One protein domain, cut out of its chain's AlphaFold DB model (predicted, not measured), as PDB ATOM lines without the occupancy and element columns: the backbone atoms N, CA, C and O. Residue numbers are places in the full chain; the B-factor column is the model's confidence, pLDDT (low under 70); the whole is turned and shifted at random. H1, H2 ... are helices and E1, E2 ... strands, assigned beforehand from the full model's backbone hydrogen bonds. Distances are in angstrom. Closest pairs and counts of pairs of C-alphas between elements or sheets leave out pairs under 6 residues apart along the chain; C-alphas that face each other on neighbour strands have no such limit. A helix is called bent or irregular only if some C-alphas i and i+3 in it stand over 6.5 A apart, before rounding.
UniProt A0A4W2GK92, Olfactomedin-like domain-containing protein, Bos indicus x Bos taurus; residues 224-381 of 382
ATOM      1  N   ALA A 224      18.551  -2.787  23.828       88.25
ATOM      2  CA  ALA A 224      18.120  -1.499  23.315       88.25
ATOM      3  C   ALA A 224      17.353  -1.724  22.015       88.25
ATOM      4  O   ALA A 224      17.677  -2.635  21.255       88.25
ATOM      5  N   TRP A 225      16.330  -0.919  21.776       89.94
ATOM      6  CA  TRP A 225      15.621  -0.874  20.509       89.94
ATOM      7  C   TRP A 225      15.127   0.549  20.294       89.94
ATOM      8  O   TRP A 225      14.874   1.254  21.272       89.94
ATOM      9  N   ASP A 226      15.031   0.970  19.039       88.62
ATOM     10  CA  ASP A 226      14.471   2.273  18.681       88.62
ATOM     11  C   ASP A 226      14.130   2.318  17.182       88.62
ATOM     12  O   ASP A 226      14.419   1.386  16.419       88.62
ATOM     13  N   GLN A 227      13.551   3.430  16.752       86.75
ATOM     14  CA  GLN A 227      13.457   3.857  15.362       86.75
ATOM     15  C   GLN A 227      14.594   4.846  15.042       86.75
ATOM     16  O   GLN A 227      15.067   5.566  15.921       86.75
ATOM     17  N   ASP A 228      15.053   4.920  13.786       82.38
ATOM     18  CA  ASP A 228      15.932   6.022  13.353       82.38
ATOM     19  C   ASP A 228      15.236   7.359  13.645       82.38
ATOM     20  O   ASP A 228      14.144   7.613  13.140       82.38
ATOM     21  N   SER A 229      15.878   8.234  14.426       73.56
ATOM     22  CA  SER A 229      15.332   9.555  14.775       73.56
ATOM     23  C   SER A 229      15.248  10.517  13.578       73.56
ATOM     24  O   SER A 229      14.717  11.620  13.693       73.56
ATOM     25  N   THR A 230      15.805  10.129  12.432       73.50
ATOM     26  CA  THR A 230      15.743  10.856  11.160       73.50
ATOM     27  C   THR A 230      15.335   9.907  10.032       73.50
ATOM     28  O   THR A 230      16.144   9.647   9.136       73.50
ATOM     29  N   PRO A 231      14.105   9.362  10.062       65.12
ATOM     30  CA  PRO A 231      13.670   8.428   9.040       65.12
ATOM     31  C   PRO A 231      13.679   9.132   7.682       65.12
ATOM     32  O   PRO A 231      13.356  10.320   7.568       65.12
ATOM     33  N   SER A 232      14.088   8.411   6.638       63.09
ATOM     34  CA  SER A 232      13.942   8.950   5.290       63.09
ATOM     35  C   SER A 232      12.444   9.022   4.960       63.09
ATOM     36  O   SER A 232      11.689   8.172   5.439       63.09
ATOM     37  N   PRO A 233      11.987   9.974   4.126       58.81
ATOM     38  CA  PRO A 233      10.565  10.111   3.791       58.81
ATOM     39  C   PRO A 233       9.933   8.820   3.252       58.81
ATOM     40  O   PRO A 233       8.733   8.617   3.370       58.81
ATOM     41  N   ASN A 234      10.759   7.940   2.680       54.78
ATOM     42  CA  ASN A 234      10.328   6.709   2.030       54.78
ATOM     43  C   ASN A 234      10.669   5.449   2.846       54.78
ATOM     44  O   ASN A 234      10.439   4.343   2.363       54.78
ATOM     45  N   SER A 235      11.272   5.576   4.035       66.81
ATOM     46  CA  SER A 235      11.663   4.411   4.834       66.81
ATOM     47  C   SER A 235      11.763   4.720   6.327       66.81
ATOM     48  O   SER A 235      12.648   5.461   6.765       66.81
ATOM     49  N   SER A 236      10.934   4.040   7.115       74.38
ATOM     50  CA  SER A 236      11.158   3.891   8.551       74.38
ATOM     51  C   SER A 236      12.089   2.711   8.793       74.38
ATOM     52  O   SER A 236      11.885   1.630   8.244       74.38
ATOM     53  N   LEU A 237      13.124   2.921   9.602       86.19
ATOM     54  CA  LEU A 237      14.075   1.882   9.972       86.19
ATOM     55  C   LEU A 237      14.026   1.702  11.484       86.19
ATOM     56  O   LEU A 237      14.252   2.658  12.224       86.19
ATOM     57  N   TYR A 238      13.743   0.484  11.923       89.25
ATOM     58  CA  TYR A 238      13.731   0.099  13.329       89.25
ATOM     59  C   TYR A 238      14.890  -0.840  13.605       89.25
ATOM     60  O   TYR A 238      15.344  -1.564  12.714       89.25
ATOM     61  N   TRP A 239      15.367  -0.852  14.842       91.31
ATOM     62  CA  TRP A 239      16.469  -1.715  15.224       91.31
ATOM     63  C   TRP A 239      16.297  -2.279  16.625       91.31
ATOM     64  O   TRP A 239      15.692  -1.656  17.491       91.31
ATOM     65  N   VAL A 240      16.869  -3.463  16.844       91.31
ATOM     66  CA  VAL A 240      16.958  -4.120  18.155       91.31
ATOM     67  C   VAL A 240      18.381  -4.622  18.351       91.31
ATOM     68  O   VAL A 240      18.910  -5.358  17.523       91.31
ATOM     69  N   ALA A 241      18.998  -4.252  19.465       91.44
ATOM     70  CA  ALA A 241      20.280  -4.755  19.934       91.44
ATOM     71  C   ALA A 241      20.065  -5.578  21.212       91.44
ATOM     72  O   ALA A 241      19.967  -5.013  22.310       91.44
ATOM     73  N   PRO A 242      19.961  -6.912  21.105       88.06
ATOM     74  CA  PRO A 242      19.942  -7.759  22.284       88.06
ATOM     75  C   PRO A 242      21.324  -7.761  22.942       88.06
ATOM     76  O   PRO A 242      22.346  -7.794  22.257       88.06
ATOM     77  N   LEU A 243      21.360  -7.783  24.274       88.31
ATOM     78  CA  LEU A 243      22.600  -7.987  25.021       88.31
ATOM     79  C   LEU A 243      22.624  -9.387  25.636       88.31
ATOM     80  O   LEU A 243      21.564  -9.982  25.846       88.31
ATOM     81  N   PRO A 244      23.812  -9.935  25.927       87.75
ATOM     82  CA  PRO A 244      23.968 -11.101  26.793       87.75
ATOM     83  C   PRO A 244      23.464 -10.834  28.222       87.75
ATOM     84  O   PRO A 244      23.213  -9.695  28.612       87.75
ATOM     85  N   ALA A 245      23.328 -11.900  29.017       84.81
ATOM     86  CA  ALA A 245      22.830 -11.827  30.394       84.81
ATOM     87  C   ALA A 245      23.701 -10.959  31.327       84.81
ATOM     88  O   ALA A 245      23.197 -10.428  32.313       84.81
ATOM     89  N   ASP A 246      24.990 -10.783  31.010       85.75
ATOM     90  CA  ASP A 246      25.907  -9.891  31.734       85.75
ATOM     91  C   ASP A 246      25.821  -8.417  31.282       85.75
ATOM     92  O   ASP A 246      26.540  -7.559  31.804       85.75
ATOM     93  N   SER A 247      24.953  -8.130  30.303       88.19
ATOM     94  CA  SER A 247      24.695  -6.815  29.712       88.19
ATOM     95  C   SER A 247      25.920  -6.130  29.103       88.19
ATOM     96  O   SER A 247      25.863  -4.933  28.823       88.19
ATOM     97  N   ARG A 248      27.042  -6.836  28.926       90.06
ATOM     98  CA  ARG A 248      28.326  -6.191  28.637       90.06
ATOM     99  C   ARG A 248      28.561  -5.972  27.159       90.06
ATOM    100  O   ARG A 248      28.950  -4.875  26.771       90.06
ATOM    101  N   TYR A 249      28.373  -7.009  26.357       90.81
ATOM    102  CA  TYR A 249      28.829  -7.010  24.971       90.81
ATOM    103  C   TYR A 249      27.706  -6.635  24.014       90.81
ATOM    104  O   TYR A 249      26.652  -7.268  23.985       90.81
ATOM    105  N   PHE A 250      27.952  -5.610  23.204       92.56
ATOM    106  CA  PHE A 250      27.148  -5.316  22.029       92.56
ATOM    107  C   PHE A 250      27.843  -5.888  20.794       92.56
ATOM    108  O   PHE A 250      28.811  -5.316  20.288       92.56
ATOM    109  N   ASP A 251      27.345  -7.030  20.327       90.44
ATOM    110  CA  ASP A 251      27.970  -7.782  19.236       90.44
ATOM    111  C   ASP A 251      27.231  -7.639  17.907       90.44
ATOM    112  O   ASP A 251      27.846  -7.624  16.836       90.44
ATOM    113  N   TYR A 252      25.908  -7.540  17.961       92.00
ATOM    114  CA  TYR A 252      25.065  -7.520  16.779       92.00
ATOM    115  C   TYR A 252      23.741  -6.807  17.049       92.00
ATOM    116  O   TYR A 252      23.343  -6.589  18.195       92.00
ATOM    117  N   TYR A 253      23.059  -6.450  15.969       92.88
ATOM    118  CA  TYR A 253      21.733  -5.856  15.992       92.88
ATOM    119  C   TYR A 253      20.917  -6.354  14.802       92.88
ATOM    120  O   TYR A 253      21.455  -6.797  13.784       92.88
ATOM    121  N   TRP A 254      19.605  -6.286  14.950       93.25
ATOM    122  CA  TRP A 254      18.633  -6.574  13.909       93.25
ATOM    123  C   TRP A 254      18.049  -5.274  13.388       93.25
ATOM    124  O   TRP A 254      17.769  -4.373  14.175       93.25
ATOM    125  N   LEU A 255      17.884  -5.186  12.072       92.88
ATOM    126  CA  LEU A 255      17.241  -4.073  11.386       92.88
ATOM    127  C   LEU A 255      15.908  -4.524  10.792       92.88
ATOM    128  O   LEU A 255      15.840  -5.575  10.155       92.88
ATOM    129  N   TYR A 256      14.882  -3.693  10.936       89.62
ATOM    130  CA  TYR A 256      13.540  -3.919  10.411       89.62
ATOM    131  C   TYR A 256      13.091  -2.728   9.571       89.62
ATOM    132  O   TYR A 256      13.263  -1.574   9.960       89.62
ATOM    133  N   LYS A 257      12.477  -3.012   8.420       87.75
ATOM    134  CA  LYS A 257      11.962  -1.990   7.488       87.75
ATOM    135  C   LYS A 257      10.531  -1.542   7.808       87.75
ATOM    136  O   LYS A 257      10.025  -0.629   7.166       87.75
ATOM    137  N   SER A 258       9.873  -2.194   8.765       81.50
ATOM    138  CA  SER A 258       8.511  -1.881   9.203       81.50
ATOM    139  C   SER A 258       8.337  -2.149  10.697       81.50
ATOM    140  O   SER A 258       9.043  -2.982  11.272       81.50
ATOM    141  N   CYS A 259       7.376  -1.450  11.309       80.25
ATOM    142  CA  CYS A 259       6.987  -1.671  12.703       80.25
ATOM    143  C   CYS A 259       6.404  -3.081  12.890       80.25
ATOM    144  O   CYS A 259       6.777  -3.793  13.815       80.25
ATOM    145  N   GLU A 260       5.578  -3.537  11.943       78.50
ATOM    146  CA  GLU A 260       5.044  -4.904  11.927       78.50
ATOM    147  C   GLU A 260       6.161  -5.957  11.972       78.50
ATOM    148  O   GLU A 260       6.107  -6.888  12.773       78.50
ATOM    149  N   GLY A 261       7.224  -5.783  11.177       81.38
ATOM    150  CA  GLY A 261       8.375  -6.686  11.194       81.38
ATOM    151  C   GLY A 261       9.062  -6.728  12.560       81.38
ATOM    152  O   GLY A 261       9.401  -7.811  13.031       81.38
ATOM    153  N   LEU A 262       9.224  -5.569  13.211       83.88
ATOM    154  CA  LEU A 262       9.784  -5.460  14.560       83.88
ATOM    155  C   LEU A 262       8.925  -6.216  15.584       83.88
ATOM    156  O   LEU A 262       9.454  -7.017  16.351       83.88
ATOM    157  N   VAL A 263       7.613  -5.979  15.580       81.44
ATOM    158  CA  VAL A 263       6.675  -6.565  16.549       81.44
ATOM    159  C   VAL A 263       6.549  -8.074  16.370       81.44
ATOM    160  O   VAL A 263       6.592  -8.820  17.347       81.44
ATOM    161  N   LEU A 264       6.457  -8.538  15.123       79.75
ATOM    162  CA  LEU A 264       6.400  -9.963  14.799       79.75
ATOM    163  C   LEU A 264       7.774 -10.644  14.867       79.75
ATOM    164  O   LEU A 264       7.853 -11.866  14.744       79.75
ATOM    165  N   LEU A 265       8.855  -9.872  15.039       80.38
ATOM    166  CA  LEU A 265      10.247 -10.321  14.969       80.38
ATOM    167  C   LEU A 265      10.569 -11.074  13.663       80.38
ATOM    168  O   LEU A 265      11.349 -12.027  13.644       80.38
ATOM    169  N   GLN A 266       9.985 -10.630  12.549       82.00
ATOM    170  CA  GLN A 266      10.114 -11.245  11.226       82.00
ATOM    171  C   GLN A 266      10.812 -10.326  10.223       82.00
ATOM    172  O   GLN A 266      10.826  -9.106  10.367       82.00
ATOM    173  N   ASN A 267      11.367 -10.929   9.165       87.81
ATOM    174  CA  ASN A 267      11.975 -10.221   8.031       87.81
ATOM    175  C   ASN A 267      13.096  -9.241   8.431       87.81
ATOM    176  O   ASN A 267      13.266  -8.196   7.799       87.81
ATOM    177  N   TYR A 268      13.855  -9.575   9.478       91.44
ATOM    178  CA  TYR A 268      14.980  -8.768   9.934       91.44
ATOM    179  C   TYR A 268      16.244  -9.001   9.106       91.44
ATOM    180  O   TYR A 268      16.514 -10.102   8.627       91.44
ATOM    181  N   GLU A 269      17.067  -7.961   9.013       93.75
ATOM    182  CA  GLU A 269      18.456  -8.073   8.579       93.75
ATOM    183  C   GLU A 269      19.365  -8.057   9.812       93.75
ATOM    184  O   GLU A 269      19.449  -7.053  10.521       93.75
ATOM    185  N   GLU A 270      20.061  -9.163  10.083       93.44
ATOM    186  CA  GLU A 270      21.077  -9.196  11.138       93.44
ATOM    187  C   GLU A 270      22.381  -8.560  10.657       93.44
ATOM    188  O   GLU A 270      22.920  -8.902   9.601       93.44
ATOM    189  N   ARG A 271      22.926  -7.660  11.473       92.94
ATOM    190  CA  ARG A 271      24.231  -7.040  11.268       92.94
ATOM    191  C   ARG A 271      25.113  -7.321  12.473       92.94
ATOM    192  O   ARG A 271      24.754  -7.021  13.610       92.94
ATOM    193  N   LYS A 272      26.290  -7.887  12.214       90.31
ATOM    194  CA  LYS A 272      27.318  -8.126  13.232       90.31
ATOM    195  C   LYS A 272      28.344  -7.018  13.169       90.31
ATOM    196  O   LYS A 272      28.853  -6.720  12.094       90.31
ATOM    197  N   MET A 273      28.645  -6.436  14.315       80.81
ATOM    198  CA  MET A 273      29.675  -5.414  14.431       80.81
ATOM    199  C   MET A 273      30.827  -5.894  15.314       80.81
ATOM    200  O   MET A 273      31.992  -5.737  14.951       80.81
ATOM    201  N   GLY A 274      30.492  -6.534  16.439       72.25
ATOM    202  CA  GLY A 274      31.435  -6.873  17.500       72.25
ATOM    203  C   GLY A 274      31.947  -5.639  18.248       72.25
ATOM    204  O   GLY A 274      31.857  -4.507  17.773       72.25
ATOM    205  N   TYR A 275      32.549  -5.872  19.416       78.06
ATOM    206  CA  TYR A 275      33.346  -4.872  20.137       78.06
ATOM    207  C   TYR A 275      32.576  -3.612  20.567       78.06
ATOM    208  O   TYR A 275      33.144  -2.518  20.584       78.06
ATOM    209  N   GLY A 276      31.309  -3.740  20.963       91.81
ATOM    210  CA  GLY A 276      30.578  -2.684  21.662       91.81
ATOM    211  C   GLY A 276      30.374  -2.965  23.154       91.81
ATOM    212  O   GLY A 276      30.403  -4.115  23.590       91.81
ATOM    213  N   ASN A 277      30.145  -1.908  23.933       92.00
ATOM    214  CA  ASN A 277      29.819  -1.967  25.360       92.00
ATOM    215  C   ASN A 277      28.356  -1.572  25.615       92.00
ATOM    216  O   ASN A 277      27.959  -0.449  25.293       92.00
ATOM    217  N   GLY A 278      27.613  -2.448  26.289       91.56
ATOM    218  CA  GLY A 278      26.281  -2.182  26.824       91.56
ATOM    219  C   GLY A 278      25.219  -1.850  25.776       91.56
ATOM    220  O   GLY A 278      25.420  -1.994  24.577       91.56
ATOM    221  N   GLY A 279      24.057  -1.407  26.260       89.50
ATOM    222  CA  GLY A 279      22.888  -1.043  25.440       89.50
ATOM    223  C   GLY A 279      22.643   0.457  25.413       89.50
ATOM    224  O   GLY A 279      21.520   0.902  25.641       89.50
ATOM    225  N   GLY A 280      23.708   1.243  25.298       90.69
ATOM    226  CA  GLY A 280      23.637   2.701  25.225       90.69
ATOM    227  C   GLY A 280      23.497   3.228  23.799       90.69
ATOM    228  O   GLY A 280      23.866   4.363  23.570       90.69
ATOM    229  N   ASN A 281      23.083   2.409  22.841       92.75
ATOM    230  CA  ASN A 281      23.296   2.611  21.410       92.75
ATOM    231  C   ASN A 281      22.191   3.485  20.808       92.75
ATOM    232  O   ASN A 281      21.077   3.495  21.324       92.75
ATOM    233  N   THR A 282      22.470   4.161  19.693       92.88
ATOM    234  CA  THR A 282      21.419   4.832  18.912       92.88
ATOM    235  C   THR A 282      21.706   4.797  17.418       92.88
ATOM    236  O   THR A 282      22.862   4.727  16.986       92.88
ATOM    237  N   LEU A 283      20.640   4.896  16.631       91.44
ATOM    238  CA  LEU A 283      20.685   5.002  15.185       91.44
ATOM    239  C   LEU A 283      20.317   6.436  14.791       91.44
ATOM    240  O   LEU A 283      19.250   6.937  15.136       91.44
ATOM    241  N   TYR A 284      21.229   7.111  14.092       89.88
ATOM    242  CA  TYR A 284      21.029   8.489  13.654       89.88
ATOM    243  C   TYR A 284      21.570   8.699  12.241       89.88
ATOM    244  O   TYR A 284      22.758   8.478  11.977       89.88
ATOM    245  N   LYS A 285      20.712   9.175  11.334       87.44
ATOM    246  CA  LYS A 285      21.027   9.421   9.917       87.44
ATOM    247  C   LYS A 285      21.617   8.192   9.226       87.44
ATOM    248  O   LYS A 285      22.647   8.310   8.563       87.44
ATOM    249  N   ASN A 286      20.998   7.024   9.399       87.38
ATOM    250  CA  ASN A 286      21.476   5.759   8.827       87.38
ATOM    251  C   ASN A 286      22.882   5.318   9.299       87.38
ATOM    252  O   ASN A 286      23.574   4.566   8.610       87.38
ATOM    253  N   PHE A 287      23.322   5.781  10.474       91.31
ATOM    254  CA  PHE A 287      24.537   5.303  11.132       91.31
ATOM    255  C   PHE A 287      24.222   4.778  12.530       91.31
ATOM    256  O   PHE A 287      23.485   5.416  13.282       91.31
ATOM    257  N   MET A 288      24.838   3.655  12.896       93.25
ATOM    258  CA  MET A 288      24.811   3.127  14.261       93.25
ATOM    259  C   MET A 288      25.926   3.774  15.085       93.25
ATOM    260  O   MET A 288      27.095   3.737  14.684       93.25
ATOM    261  N   TYR A 289      25.573   4.335  16.242       94.31
ATOM    262  CA  TYR A 289      26.501   4.906  17.216       94.31
ATOM    263  C   TYR A 289      26.470   4.111  18.515       94.31
ATOM    264  O   TYR A 289      25.403   3.815  19.055       94.31
ATOM    265  N   PHE A 290      27.647   3.773  19.031       94.25
ATOM    266  CA  PHE A 290      27.782   2.965  20.240       94.25
ATOM    267  C   PHE A 290      29.130   3.194  20.933       94.25
ATOM    268  O   PHE A 290      30.035   3.844  20.398       94.25
ATOM    269  N   ASN A 291      29.254   2.662  22.149       94.62
ATOM    270  CA  ASN A 291      30.478   2.716  22.937       94.62
ATOM    271  C   ASN A 291      31.443   1.620  22.485       94.62
ATOM    272  O   ASN A 291      31.103   0.442  22.585       94.62
ATOM    273  N   TYR A 292      32.638   1.981  22.026       94.06
ATOM    274  CA  TYR A 292      33.622   1.004  21.575       94.06
ATOM    275  C   TYR A 292      34.226   0.238  22.762       94.06
ATOM    276  O   TYR A 292      34.593   0.824  23.786       94.06
ATOM    277  N   TYR A 293      34.317  -1.083  22.626       92.81
ATOM    278  CA  TYR A 293      34.575  -2.018  23.717       92.81
ATOM    279  C   TYR A 293      35.822  -1.667  24.523       92.81
ATOM    280  O   TYR A 293      36.902  -1.450  23.982       92.81
ATOM    281  N   GLY A 294      35.653  -1.635  25.846       91.88
ATOM    282  CA  GLY A 294      36.734  -1.347  26.789       91.88
ATOM    283  C   GLY A 294      37.341   0.055  26.668       91.88
ATOM    284  O   GLY A 294      38.420   0.276  27.209       91.88
ATOM    285  N   THR A 295      36.686   1.003  25.988       92.81
ATOM    286  CA  THR A 295      37.202   2.368  25.796       92.81
ATOM    287  C   THR A 295      36.164   3.439  26.129       92.81
ATOM    288  O   THR A 295      34.986   3.146  26.303       92.81
ATOM    289  N   ALA A 296      36.611   4.696  26.190       91.94
ATOM    290  CA  ALA A 296      35.760   5.889  26.183       91.94
ATOM    291  C   ALA A 296      35.586   6.464  24.762       91.94
ATOM    292  O   ALA A 296      35.480   7.679  24.584       91.94
ATOM    293  N   ALA A 297      35.624   5.614  23.732       93.50
ATOM    294  CA  ALA A 297      35.467   6.043  22.352       93.50
ATOM    295  C   ALA A 297      34.040   5.814  21.849       93.50
ATOM    296  O   ALA A 297      33.450   4.752  22.032       93.50
ATOM    297  N   MET A 298      33.515   6.806  21.136       94.31
ATOM    298  CA  MET A 298      32.341   6.641  20.288       94.31
ATOM    299  C   MET A 298      32.754   5.957  18.986       94.31
ATOM    300  O   MET A 298      33.660   6.436  18.302       94.31
ATOM    301  N   ALA A 299      32.047   4.897  18.615       94.31
ATOM    302  CA  ALA A 299      32.120   4.294  17.294       94.31
ATOM    303  C   ALA A 299      30.935   4.742  16.431       94.31
ATOM    304  O   ALA A 299      29.833   4.942  16.940       94.31
ATOM    305  N   LYS A 300      31.174   4.893  15.127       94.44
ATOM    306  CA  LYS A 300      30.158   5.172  14.106       94.44
ATOM    307  C   LYS A 300      30.274   4.141  12.994       94.44
ATOM    308  O   LYS A 300      31.349   4.003  12.406       94.44
ATOM    309  N   VAL A 301      29.169   3.484  12.670       93.62
ATOM    310  CA  VAL A 301      29.094   2.461  11.620       93.62
ATOM    311  C   VAL A 301      28.097   2.871  10.559       93.62
ATOM    312  O   VAL A 301      26.985   3.274  10.892       93.62
ATOM    313  N   ASP A 302      28.496   2.768   9.295       91.38
ATOM    314  CA  ASP A 302      27.567   2.898   8.172       91.38
ATOM    315  C   ASP A 302      26.747   1.618   8.050       91.38
ATOM    316  O   ASP A 302      27.315   0.538   7.893       91.38
ATOM    317  N   LEU A 303      25.422   1.734   8.124       88.94
ATOM    318  CA  LEU A 303      24.519   0.587   8.065       88.94
ATOM    319  C   LEU A 303      24.508  -0.093   6.694       88.94
ATOM    320  O   LEU A 303      24.225  -1.286   6.618       88.94
ATOM    321  N   SER A 304      24.832   0.626   5.613       84.88
ATOM    322  CA  SER A 304      24.764   0.079   4.253       84.88
ATOM    323  C   SER A 304      25.826  -1.014   4.047       84.88
ATOM    324  O   SER A 304      25.449  -2.186   3.922       84.88
ATOM    325  N   PRO A 305      27.139  -0.709   4.103       89.12
ATOM    326  CA  PRO A 305      28.187  -1.722   4.056       89.12
ATOM    327  C   PRO A 305      28.422  -2.416   5.411       89.12
ATOM    328  O   PRO A 305      29.159  -3.396   5.452       89.12
ATOM    329  N   ASN A 306      27.828  -1.931   6.511       91.00
ATOM    330  CA  ASN A 306      28.109  -2.371   7.884       91.00
ATOM    331  C   ASN A 306      29.605  -2.266   8.238       91.00
ATOM    332  O   ASN A 306      30.233  -3.230   8.672       91.00
ATOM    333  N   THR A 307      30.185  -1.083   8.011       91.69
ATOM    334  CA  THR A 307      31.618  -0.820   8.222       91.69
ATOM    335  C   THR A 307      31.855   0.250   9.276       91.69
ATOM    336  O   THR A 307      31.131   1.245   9.361       91.69
ATOM    337  N   LEU A 308      32.911   0.065  10.077       92.12
ATOM    338  CA  LEU A 308      33.382   1.084  11.012       92.12
ATOM    339  C   LEU A 308      33.898   2.293  10.227       92.12
ATOM    340  O   LEU A 308      34.889   2.192   9.507       92.12
ATOM    341  N   MET A 309      33.240   3.437  10.382       92.06
ATOM    342  CA  MET A 309      33.607   4.679   9.698       92.06
ATOM    343  C   MET A 309      34.459   5.591  10.567       92.06
ATOM    344  O   MET A 309      35.325   6.304  10.069       92.06
ATOM    345  N   LEU A 310      34.181   5.610  11.869       88.81
ATOM    346  CA  LEU A 310      34.850   6.503  12.802       88.81
ATOM    347  C   LEU A 310      34.951   5.844  14.169       88.81
ATOM    348  O   LEU A 310      33.984   5.260  14.658       88.81
ATOM    349  N   GLN A 311      36.097   6.048  14.807       91.62
ATOM    350  CA  GLN A 311      36.279   5.890  16.239       91.62
ATOM    351  C   GLN A 311      36.795   7.222  16.790       91.62
ATOM    352  O   GLN A 311      37.826   7.726  16.349       91.62
ATOM    353  N   CYS A 312      36.057   7.824  17.719       91.12
ATOM    354  CA  CYS A 312      36.363   9.138  18.274       91.12
ATOM    355  C   CYS A 312      36.475   9.054  19.797       91.12
ATOM    356  O   CYS A 312      35.492   8.767  20.481       91.12
ATOM    357  N   GLN A 313      37.669   9.319  20.328       91.56
ATOM    358  CA  GLN A 313      37.914   9.307  21.767       91.56
ATOM    359  C   GLN A 313      37.212  10.490  22.449       91.56
ATOM    360  O   GLN A 313      37.499  11.654  22.157       91.56
ATOM    361  N   LEU A 314      36.334  10.208  23.414       88.88
ATOM    362  CA  LEU A 314      35.689  11.244  24.212       88.88
ATOM    363  C   LEU A 314      36.598  11.626  25.381       88.88
ATOM    364  O   LEU A 314      36.698  10.931  26.390       88.88
ATOM    365  N   SER A 315      37.291  12.755  25.230       83.44
ATOM    366  CA  SER A 315      38.206  13.277  26.250       83.44
ATOM    367  C   SER A 315      37.545  13.375  27.631       83.44
ATOM    368  O   SER A 315      36.505  14.026  27.795       83.44
ATOM    369  N   SER A 316      38.205  12.763  28.617       82.69
ATOM    370  CA  SER A 316      37.826  12.729  30.037       82.69
ATOM    371  C   SER A 316      36.577  11.914  30.377       82.69
ATOM    372  O   SER A 316      36.237  11.856  31.558       82.69
ATOM    373  N   ALA A 317      35.902  11.299  29.398       88.06
ATOM    374  CA  ALA A 317      34.760  10.433  29.661       88.06
ATOM    375  C   ALA A 317      35.206   9.133  30.334       88.06
ATOM    376  O   ALA A 317      36.253   8.566  30.013       88.06
ATOM    377  N   THR A 318      34.411   8.674  31.291       88.44
ATOM    378  CA  THR A 318      34.646   7.404  31.969       88.44
ATOM    379  C   THR A 318      34.124   6.245  31.138       88.44
ATOM    380  O   THR A 318      33.280   6.419  30.259       88.44
ATOM    381  N   TYR A 319      34.651   5.056  31.397       90.81
ATOM    382  CA  TYR A 319      34.325   3.847  30.655       90.81
ATOM    383  C   TYR A 319      34.570   2.609  31.516       90.81
ATOM    384  O   TYR A 319      35.093   2.712  32.626       90.81
ATOM    385  N   ASN A 320      34.235   1.440  30.966       89.31
ATOM    386  CA  ASN A 320      34.445   0.138  31.597       89.31
ATOM    387  C   ASN A 320      33.674  -0.023  32.919       89.31
ATOM    388  O   ASN A 320      34.211  -0.521  33.905       89.31
ATOM    389  N   ASN A 321      32.406   0.397  32.910       88.19
ATOM    390  CA  ASN A 321      31.470   0.335  34.028       88.19
ATOM    391  C   ASN A 321      31.894   1.153  35.257       88.19
ATOM    392  O   ASN A 321      31.600   0.784  36.391       88.19
ATOM    393  N   CYS A 322      32.590   2.266  35.035       88.62
ATOM    394  CA  CYS A 322      33.057   3.155  36.090       88.62
ATOM    395  C   CYS A 322      31.933   4.077  36.589       88.62
ATOM    396  O   CYS A 322      31.769   4.242  37.794       88.62
ATOM    397  N   PHE A 323      31.127   4.635  35.676       87.56
ATOM    398  CA  PHE A 323      29.972   5.481  36.008       87.56
ATOM    399  C   PHE A 323      28.783   5.176  35.087       87.56
ATOM    400  O   PHE A 323      28.378   5.985  34.245       87.56
ATOM    401  N   SER A 324      28.217   3.987  35.264       86.00
ATOM    402  CA  SER A 324      26.961   3.578  34.629       86.00
ATOM    403  C   SER A 324      25.734   4.124  35.370       86.00
ATOM    404  O   SER A 324      25.848   4.691  36.455       86.00
ATOM    405  N   HIS A 325      24.557   3.965  34.763       84.06
ATOM    406  CA  HIS A 325      23.278   4.267  35.406       84.06
ATOM    407  C   HIS A 325      22.974   3.307  36.560       84.06
ATOM    408  O   HIS A 325      23.497   2.189  36.612       84.06
ATOM    409  N   ALA A 326      22.098   3.737  37.470       80.94
ATOM    410  CA  ALA A 326      21.623   2.900  38.563       80.94
ATOM    411  C   ALA A 326      21.012   1.602  38.007       80.94
ATOM    412  O   ALA A 326      20.176   1.647  37.108       80.94
ATOM    413  N   ALA A 327      21.451   0.454  38.530       81.88
ATOM    414  CA  ALA A 327      20.992  -0.888  38.152       81.88
ATOM    415  C   ALA A 327      21.169  -1.296  36.669       81.88
ATOM    416  O   ALA A 327      20.758  -2.394  36.296       81.88
ATOM    417  N   VAL A 328      21.818  -0.476  35.832       84.44
ATOM    418  CA  VAL A 328      22.037  -0.777  34.409       84.44
ATOM    419  C   VAL A 328      23.529  -0.672  34.083       84.44
ATOM    420  O   VAL A 328      24.015   0.422  33.777       84.44
ATOM    421  N   PRO A 329      24.282  -1.786  34.165       87.62
ATOM    422  CA  PRO A 329      25.727  -1.769  33.977       87.62
ATOM    423  C   PRO A 329      26.113  -1.497  32.515       87.62
ATOM    424  O   PRO A 329      25.296  -1.578  31.598       87.62
ATOM    425  N   TRP A 330      27.391  -1.176  32.310       91.25
ATOM    426  CA  TRP A 330      28.028  -0.974  31.001       91.25
ATOM    427  C   TRP A 330      27.442   0.164  30.144       91.25
ATOM    428  O   TRP A 330      27.660   0.200  28.935       91.25
ATOM    429  N   LYS A 331      26.744   1.131  30.758       89.31
ATOM    430  CA  LYS A 331      26.174   2.322  30.093       89.31
ATOM    431  C   LYS A 331      26.922   3.622  30.425       89.31
ATOM    432  O   LYS A 331      26.304   4.683  30.544       89.31
ATOM    433  N   ASP A 332      28.249   3.575  30.575       89.88
ATOM    434  CA  ASP A 332      29.078   4.769  30.833       89.88
ATOM    435  C   ASP A 332      28.897   5.854  29.761       89.88
ATOM    436  O   ASP A 332      28.720   7.034  30.081       89.88
ATOM    437  N   LEU A 333      28.869   5.441  28.490       91.81
ATOM    438  CA  LEU A 333      28.438   6.266  27.368       91.81
ATOM    439  C   LEU A 333      27.017   5.856  26.983       91.81
ATOM    440  O   LEU A 333      26.754   4.685  26.717       91.81
ATOM    441  N   TYR A 334      26.116   6.829  26.963       90.81
ATOM    442  CA  TYR A 334      24.752   6.660  26.482       90.81
ATOM    443  C   TYR A 334      24.574   7.576  25.279       90.81
ATOM    444  O   TYR A 334      24.876   8.759  25.380       90.81
ATOM    445  N   PHE A 335      24.147   7.039  24.146       92.62
ATOM    446  CA  PHE A 335      23.913   7.780  22.918       92.62
ATOM    447  C   PHE A 335      22.418   8.055  22.799       92.62
ATOM    448  O   PHE A 335      21.596   7.165  22.982       92.62
ATOM    449  N   ALA A 336      22.072   9.302  22.509       90.31
ATOM    450  CA  ALA A 336      20.697   9.730  22.302       90.31
ATOM    451  C   ALA A 336      20.637  10.644  21.086       90.31
ATOM    452  O   ALA A 336      21.572  11.404  20.829       90.31
ATOM    453  N   SER A 337      19.532  10.610  20.360       88.12
ATOM    454  CA  SER A 337      19.292  11.485  19.218       88.12
ATOM    455  C   SER A 337      17.948  12.179  19.354       88.12
ATOM    456  O   SER A 337      17.000  11.626  19.897       88.12
ATOM    457  N   ASP A 338      17.893  13.418  18.883       79.50
ATOM    458  CA  ASP A 338      16.658  14.178  18.725       79.50
ATOM    459  C   ASP A 338      16.650  14.872  17.356       79.50
ATOM    460  O   ASP A 338      17.582  14.754  16.550       79.50
ATOM    461  N   ASP A 339      15.602  15.647  17.097       73.69
ATOM    462  CA  ASP A 339      15.450  16.459  15.889       73.69
ATOM    463  C   ASP A 339      16.583  17.493  15.701       73.69
ATOM    464  O   ASP A 339      16.739  18.072  14.621       73.69
ATOM    465  N   LYS A 340      17.391  17.752  16.738       81.06
ATOM    466  CA  LYS A 340      18.493  18.720  16.717       81.06
ATOM    467  C   LYS A 340      19.870  18.087  16.573       81.06
ATOM    468  O   LYS A 340      20.796  18.827  16.220       81.06
ATOM    469  N   GLY A 341      20.039  16.794  16.830       87.06
ATOM    470  CA  GLY A 341      21.331  16.136  16.672       87.06
ATOM    471  C   GLY A 341      21.521  14.855  17.472       87.06
ATOM    472  O   GLY A 341      20.588  14.279  18.017       87.06
ATOM    473  N   LEU A 342      22.786  14.435  17.525       90.38
ATOM    474  CA  LEU A 342      23.277  13.320  18.327       90.38
ATOM    475  C   LEU A 342      23.939  13.856  19.604       90.38
ATOM    476  O   LEU A 342      24.720  14.810  19.559       90.38
ATOM    477  N   TRP A 343      23.672  13.198  20.723       91.06
ATOM    478  CA  TRP A 343      24.120  13.561  22.062       91.06
ATOM    479  C   TRP A 343      24.739  12.347  22.746       91.06
ATOM    480  O   TRP A 343      24.282  11.221  22.551       91.06
ATOM    481  N   VAL A 344      25.755  12.576  23.584       92.06
ATOM    482  CA  VAL A 344      26.399  11.504  24.359       92.06
ATOM    483  C   VAL A 344      26.489  11.871  25.843       92.06
ATOM    484  O   VAL A 344      27.534  12.348  26.300       92.06
ATOM    485  N   PRO A 345      25.403  11.698  26.623       89.00
ATOM    486  CA  PRO A 345      25.475  11.785  28.076       89.00
ATOM    487  C   PRO A 345      26.496  10.809  28.684       89.00
ATOM    488  O   PRO A 345      26.354   9.584  28.620       89.00
ATOM    489  N   CYS A 346      27.517  11.360  29.335       87.81
ATOM    490  CA  CYS A 346      28.571  10.611  30.016       87.81
ATOM    491  C   CYS A 346      29.026  11.329  31.291       87.81
ATOM    492  O   CYS A 346      28.823  12.535  31.444       87.81
ATOM    493  N   ALA A 347      29.634  10.578  32.209       85.56
ATOM    494  CA  ALA A 347      30.351  11.149  33.342       85.56
ATOM    495  C   ALA A 347      31.822  11.368  32.967       85.56
ATOM    496  O   ALA A 347      32.374  10.652  32.127       85.56
ATOM    497  N   THR A 348      32.464  12.355  33.592       83.12
ATOM    498  CA  THR A 348      33.889  12.632  33.401       83.12
ATOM    499  C   THR A 348      34.618  12.683  34.739       83.12
ATOM    500  O   THR A 348      34.062  13.132  35.738       83.12
ATOM    501  N   GLN A 349      35.880  12.244  34.767       70.69
ATOM    502  CA  GLN A 349      36.734  12.377  35.963       70.69
ATOM    503  C   GLN A 349      37.264  13.806  36.147       70.69
ATOM    504  O   GLN A 349      37.584  14.216  37.259       70.69
ATOM    505  N   VAL A 350      37.380  14.570  35.054       66.06
ATOM    506  CA  VAL A 350      37.922  15.934  35.056       66.06
ATOM    507  C   VAL A 350      37.115  16.808  34.097       66.06
ATOM    508  O   VAL A 350      36.952  16.479  32.919       66.06
ATOM    509  N   ALA A 351      36.653  17.964  34.573       52.22
ATOM    510  CA  ALA A 351      35.996  18.980  33.752       52.22
ATOM    511  C   ALA A 351      37.025  19.774  32.923       52.22
ATOM    512  O   ALA A 351      37.322  20.927  33.219       52.22
ATOM    513  N   LYS A 352      37.631  19.156  31.900       37.88
ATOM    514  CA  LYS A 352      38.502  19.858  30.935       37.88
ATOM    515  C   LYS A 352      38.307  19.327  29.507       37.88
ATOM    516  O   LYS A 352      38.272  18.117  29.296       37.88
ATOM    517  N   GLY A 353      38.195  20.233  28.523       36.44
ATOM    518  CA  GLY A 353      38.348  19.923  27.089       36.44
ATOM    519  C   GLY A 353      37.378  20.629  26.119       36.44
ATOM    520  O   GLY A 353      36.182  20.720  26.382       36.44
ATOM    521  N   TYR A 354      37.929  21.063  24.977       35.03
ATOM    522  CA  TYR A 354      37.401  21.959  23.932       35.03
ATOM    523  C   TYR A 354      36.418  21.316  22.928       35.03
ATOM    524  O   TYR A 354      36.730  21.152  21.752       35.03
ATOM    525  N   LEU A 355      35.206  20.991  23.367       43.66
ATOM    526  CA  LEU A 355      34.034  20.775  22.500       43.66
ATOM    527  C   LEU A 355      32.827  21.443  23.178       43.66
ATOM    528  O   LEU A 355      32.917  21.769  24.361       43.66
ATOM    529  N   ARG A 356      31.707  21.674  22.472       53.19
ATOM    530  CA  ARG A 356      30.456  22.154  23.100       53.19
ATOM    531  C   ARG A 356      29.970  21.114  24.123       53.19
ATOM    532  O   ARG A 356      29.204  20.219  23.785       53.19
ATOM    533  N   LYS A 357      30.480  21.204  25.351       73.69
ATOM    534  CA  LYS A 357      30.148  20.363  26.503       73.69
ATOM    535  C   LYS A 357      29.253  21.174  27.434       73.69
ATOM    536  O   LYS A 357      29.538  22.340  27.703       73.69
ATOM    537  N   TRP A 358      28.204  20.544  27.945       78.88
ATOM    538  CA  TRP A 358      27.394  21.071  29.038       78.88
ATOM    539  C   TRP A 358      27.619  20.190  30.260       78.88
ATOM    540  O   TRP A 358      27.702  18.970  30.132       78.88
ATOM    541  N   TYR A 359      27.732  20.811  31.429       80.75
ATOM    542  CA  TYR A 359      27.880  20.106  32.697       80.75
ATOM    543  C   TYR A 359      26.547  20.142  33.442       80.75
ATOM    544  O   TYR A 359      25.875  21.171  33.467       80.75
ATOM    545  N   THR A 360      26.178  19.014  34.038       78.88
ATOM    546  CA  THR A 360      25.009  18.878  34.910       78.88
ATOM    547  C   THR A 360      25.476  18.576  36.330       78.88
ATOM    548  O   THR A 360      26.530  17.971  36.518       78.88
ATOM    549  N   SER A 361      24.702  18.996  37.329       77.56
ATOM    550  CA  SER A 361      24.924  18.630  38.734       77.56
ATOM    551  C   SER A 361      24.449  17.210  39.062       77.56
ATOM    552  O   SER A 361      24.678  16.731  40.170       77.56
ATOM    553  N   GLN A 362      23.783  16.536  38.121       77.50
ATOM    554  CA  GLN A 362      23.240  15.196  38.319       77.50
ATOM    555  C   GLN A 362      24.337  14.131  38.303       77.50
ATOM    556  O   GLN A 362      25.142  14.051  37.373       77.50
ATOM    557  N   CYS A 363      24.337  13.276  39.325       80.19
ATOM    558  CA  CYS A 363      25.254  12.148  39.432       80.19
ATOM    559  C   CYS A 363      24.722  10.969  38.606       80.19
ATOM    560  O   CYS A 363      23.641  10.456  38.883       80.19
ATOM    561  N   LYS A 364      25.472  10.519  37.591       82.00
ATOM    562  CA  LYS A 364      25.006   9.480  36.655       82.00
ATOM    563  C   LYS A 364      24.631   8.143  37.336       82.00
ATOM    564  O   LYS A 364      23.560   7.630  37.017       82.00
ATOM    565  N   PRO A 365      25.402   7.623  38.313       83.00
ATOM    566  CA  PRO A 365      24.993   6.450  39.094       83.00
ATOM    567  C   PRO A 365      23.757   6.632  39.984       83.00
ATOM    568  O   PRO A 365      23.256   5.643  40.504       83.00
ATOM    569  N   ALA A 366      23.268   7.861  40.185       80.00
ATOM    570  CA  ALA A 366      22.076   8.132  40.992       80.00
ATOM    571  C   ALA A 366      20.767   8.124  40.177       80.00
ATOM    572  O   ALA A 366      19.696   8.288  40.753       80.00
ATOM    573  N   VAL A 367      20.842   7.956  38.851       80.62
ATOM    574  CA  VAL A 367      19.685   7.984  37.940       80.62
ATOM    575  C   VAL A 367      19.608   6.681  37.142       80.62
ATOM    576  O   VAL A 367      20.639   6.157  36.708       80.62
ATOM    577  N   SER A 368      18.399   6.152  36.937       84.06
ATOM    578  CA  SER A 368      18.146   4.869  36.245       84.06
ATOM    579  C   SER A 368      18.321   4.952  34.727       84.06
ATOM    580  O   SER A 368      18.601   3.957  34.059       84.06
ATOM    581  N   GLY A 369      18.212   6.154  34.166       85.12
ATOM    582  CA  GLY A 369      18.428   6.416  32.750       85.12
ATOM    583  C   GLY A 369      18.254   7.890  32.420       85.12
ATOM    584  O   GLY A 369      18.023   8.721  33.301       85.12
ATOM    585  N   THR A 370      18.405   8.224  31.141       86.81
ATOM    586  CA  THR A 370      18.303   9.601  30.647       86.81
ATOM    587  C   THR A 370      17.750   9.626  29.234       86.81
ATOM    588  O   THR A 370      18.041   8.720  28.456       86.81
ATOM    589  N   CYS A 371      17.066  10.700  28.857       86.62
ATOM    590  CA  CYS A 371      16.766  11.007  27.463       86.62
ATOM    591  C   CYS A 371      17.119  12.455  27.109       86.62
ATOM    592  O   CYS A 371      17.416  13.289  27.974       86.62
ATOM    593  N   MET A 372      17.127  12.722  25.806       85.62
ATOM    594  CA  MET A 372      17.290  14.049  25.234       85.62
ATOM    595  C   MET A 372      16.048  14.365  24.411       85.62
ATOM    596  O   MET A 372      15.659  13.570  23.565       85.62
ATOM    597  N   ALA A 373      15.449  15.526  24.642       82.75
ATOM    598  CA  ALA A 373      14.373  16.036  23.800       82.75
ATOM    599  C   ALA A 373      14.525  17.549  23.659       82.75
ATOM    600  O   ALA A 373      14.677  18.258  24.659       82.75
ATOM    601  N   CYS A 374      14.499  18.062  22.429       80.56
ATOM    602  CA  CYS A 374      14.611  19.493  22.154       80.56
ATOM    603  C   CYS A 374      15.848  20.145  22.802       80.56
ATOM    604  O   CYS A 374      15.763  21.242  23.364       80.56
ATOM    605  N   ARG A 375      17.008  19.471  22.745       79.94
ATOM    606  CA  ARG A 375      18.267  19.866  23.422       79.94
ATOM    607  C   ARG A 375      18.208  19.939  24.951       79.94
ATOM    608  O   ARG A 375      19.092  20.543  25.562       79.94
ATOM    609  N   ARG A 376      17.190  19.366  25.591       84.38
ATOM    610  CA  ARG A 376      17.096  19.298  27.053       84.38
ATOM    611  C   ARG A 376      17.444  17.901  27.538       84.38
ATOM    612  O   ARG A 376      16.915  16.919  27.030       84.38
ATOM    613  N   TYR A 377      18.319  17.856  28.534       83.56
ATOM    614  CA  TYR A 377      18.690  16.644  29.249       83.56
ATOM    615  C   TYR A 377      17.648  16.327  30.319       83.56
ATOM    616  O   TYR A 377      17.346  17.182  31.156       83.56
ATOM    617  N   MET A 378      17.110  15.111  30.289       84.44
ATOM    618  CA  MET A 378      16.057  14.657  31.195       84.44
ATOM    619  C   MET A 378      16.494  13.349  31.870       84.44
ATOM    620  O   MET A 378      16.500  12.301  31.223       84.44
ATOM    621  N   PRO A 379      16.921  13.389  33.143       81.31
ATOM    622  CA  PRO A 379      17.228  12.188  33.912       81.31
ATOM    623  C   PRO A 379      15.962  11.548  34.492       81.31
ATOM    624  O   PRO A 379      15.034  12.250  34.895       81.31
ATOM    625  N   TYR A 380      15.957  10.222  34.591       79.56
ATOM    626  CA  TYR A 380      14.906   9.463  35.262       79.56
ATOM    627  C   TYR A 380      15.274   9.200  36.720       79.56
ATOM    628  O   TYR A 380      16.423   8.878  37.039       79.56
ATOM    629  N   ALA A 381      14.285   9.334  37.602       69.44
ATOM    630  CA  ALA A 381      14.425   8.888  38.979       69.44
ATOM    631  C   ALA A 381      14.597   7.352  39.019       69.44
ATOM    632  O   ALA A 381      14.091   6.666  38.123       69.44
TER     633      ALA A 381
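What this domain is: This is residues 224 to 381 of the 382 residues of the protein "Olfactomedin-like domain-containing protein" of Bos indicus x Bos taurus (UniProt A0A4W2GK92). One antiparallel sheet of seven strands is folded back on itself, with E1 and E2 facing E4 to E7 and E3 as the hinge between the two leaves. The small hairpin of E8 and E9 packs through E8 on the last part of the bent strand E4, near Thr 282, and the hairpin of E10 and E11 packs through E10 on E8, while the short helix H1 and the part of the long link around Lys 352 lie at opposite ends of the domain. The printed part has 158 residues, with one named helix and eleven named strands in the order E1 E2 E3 H1 E4 E5 E6 E7 E8 E9 E10 E11; the sheet's order is E1 - E2 - E3 - E4 - E5 - E6 - E7. The class is mostly strand, though under half of the residues are in named elements. The whole is compact, with a radius of gyration of the C-alphas of 15.3 A and spans of 45 by 33 by 32 A.

How they stand to each other: E1, residues 224 to 227, is an edge strand and forms a hairpin with E2, residues 238 to 242; N 226 and O 239 are 3.1 A apart, within hydrogen-bond range. E2 forms the next hairpin with E3, residues 249 to 256, their directions at 152 degrees, with N 240 and O 254 at 3.0 A. These three strands are a meander, each the antiparallel neighbour of the one before. H1, residues 259 to 264, is on the sheet at a height of 8.8 A over the sheet, only just over E2 and E3, with 3 of its C-alphas falling on each; on the local plane it stands at 22 degrees to E2, along the strands. The closest C-alphas of E2 and H1, those of Tyr 238 and Leu 262, are 6.9 A apart. Every O i to N i+4 pair in H1 is within hydrogen-bond range. E4, residues 269 to 284, is the antiparallel neighbour of E3, with N 253 and O 271 at 3.0 A, and bends by 131 degrees at residue 275. Past this bend, the closest C-alphas of E1 and E4, those of Ala 224 and Gly 279, are 5.2 A apart. E4 begins a second meander with E5, residues 287 to 292, E6, residues 297 to 302, and E7, residues 307 to 313, the other edge strand. N 289 and O 282 are 2.8 A apart between E5 and E4, N 290 and O 299 3.2 A between E5 and E6, and N 300 and O 310 2.9 A between E6 and E7. E8, residues 336 to 338, and E9, residues 341 to 343, form a hairpin with N 336 and O 343 at 2.9 A. The closest C-alphas of E4 and E8, those of Thr 282 and Ala 336, are 6.0 A apart. E10, residues 369 to 373, and E11, residues 376 to 380, form the last hairpin, with N 371 and O 378 at 2.9 A. The closest C-alphas of E8 and E10, those of Asp 338 and Ala 373, are 5.9 A apart, while E8 and E11 are apart.

Where its parts are: E1 begins at C-alpha 224, at (18.120, -1.499, 23.315), and spans 10.7 A; E2 spans 13.4 A and E3 21.3 A. H1 spans 8.6 A and ends at C-alpha 264, at (6.400, -9.963, 14.799). The 16 residues of E4 span 17.5 A from first to last C-alpha. E5 spans 14.5 A, E6 16.5 A and E7 18.0 A. E8 and E9 span 7.0 A and 6.6 A. E10 spans 13.8 A and E11 13.0 A, ending at C-alpha 380, at (14.906, 9.463, 35.262).

The domain as a whole: The two C-alphas farthest apart, those of Leu 264 and Lys 352, are 46.7 A apart. The sheet of seven is strongly twisted, its C-alphas up to 8.6 A off the best plane. The printed part has no cut. The long links are E7 to E8, with 22 residues, and E9 to E10, with 25. The mean pLDDT of the printed part is 84.2; residues 231 to 235, 350 to 356 and 381 are under 70.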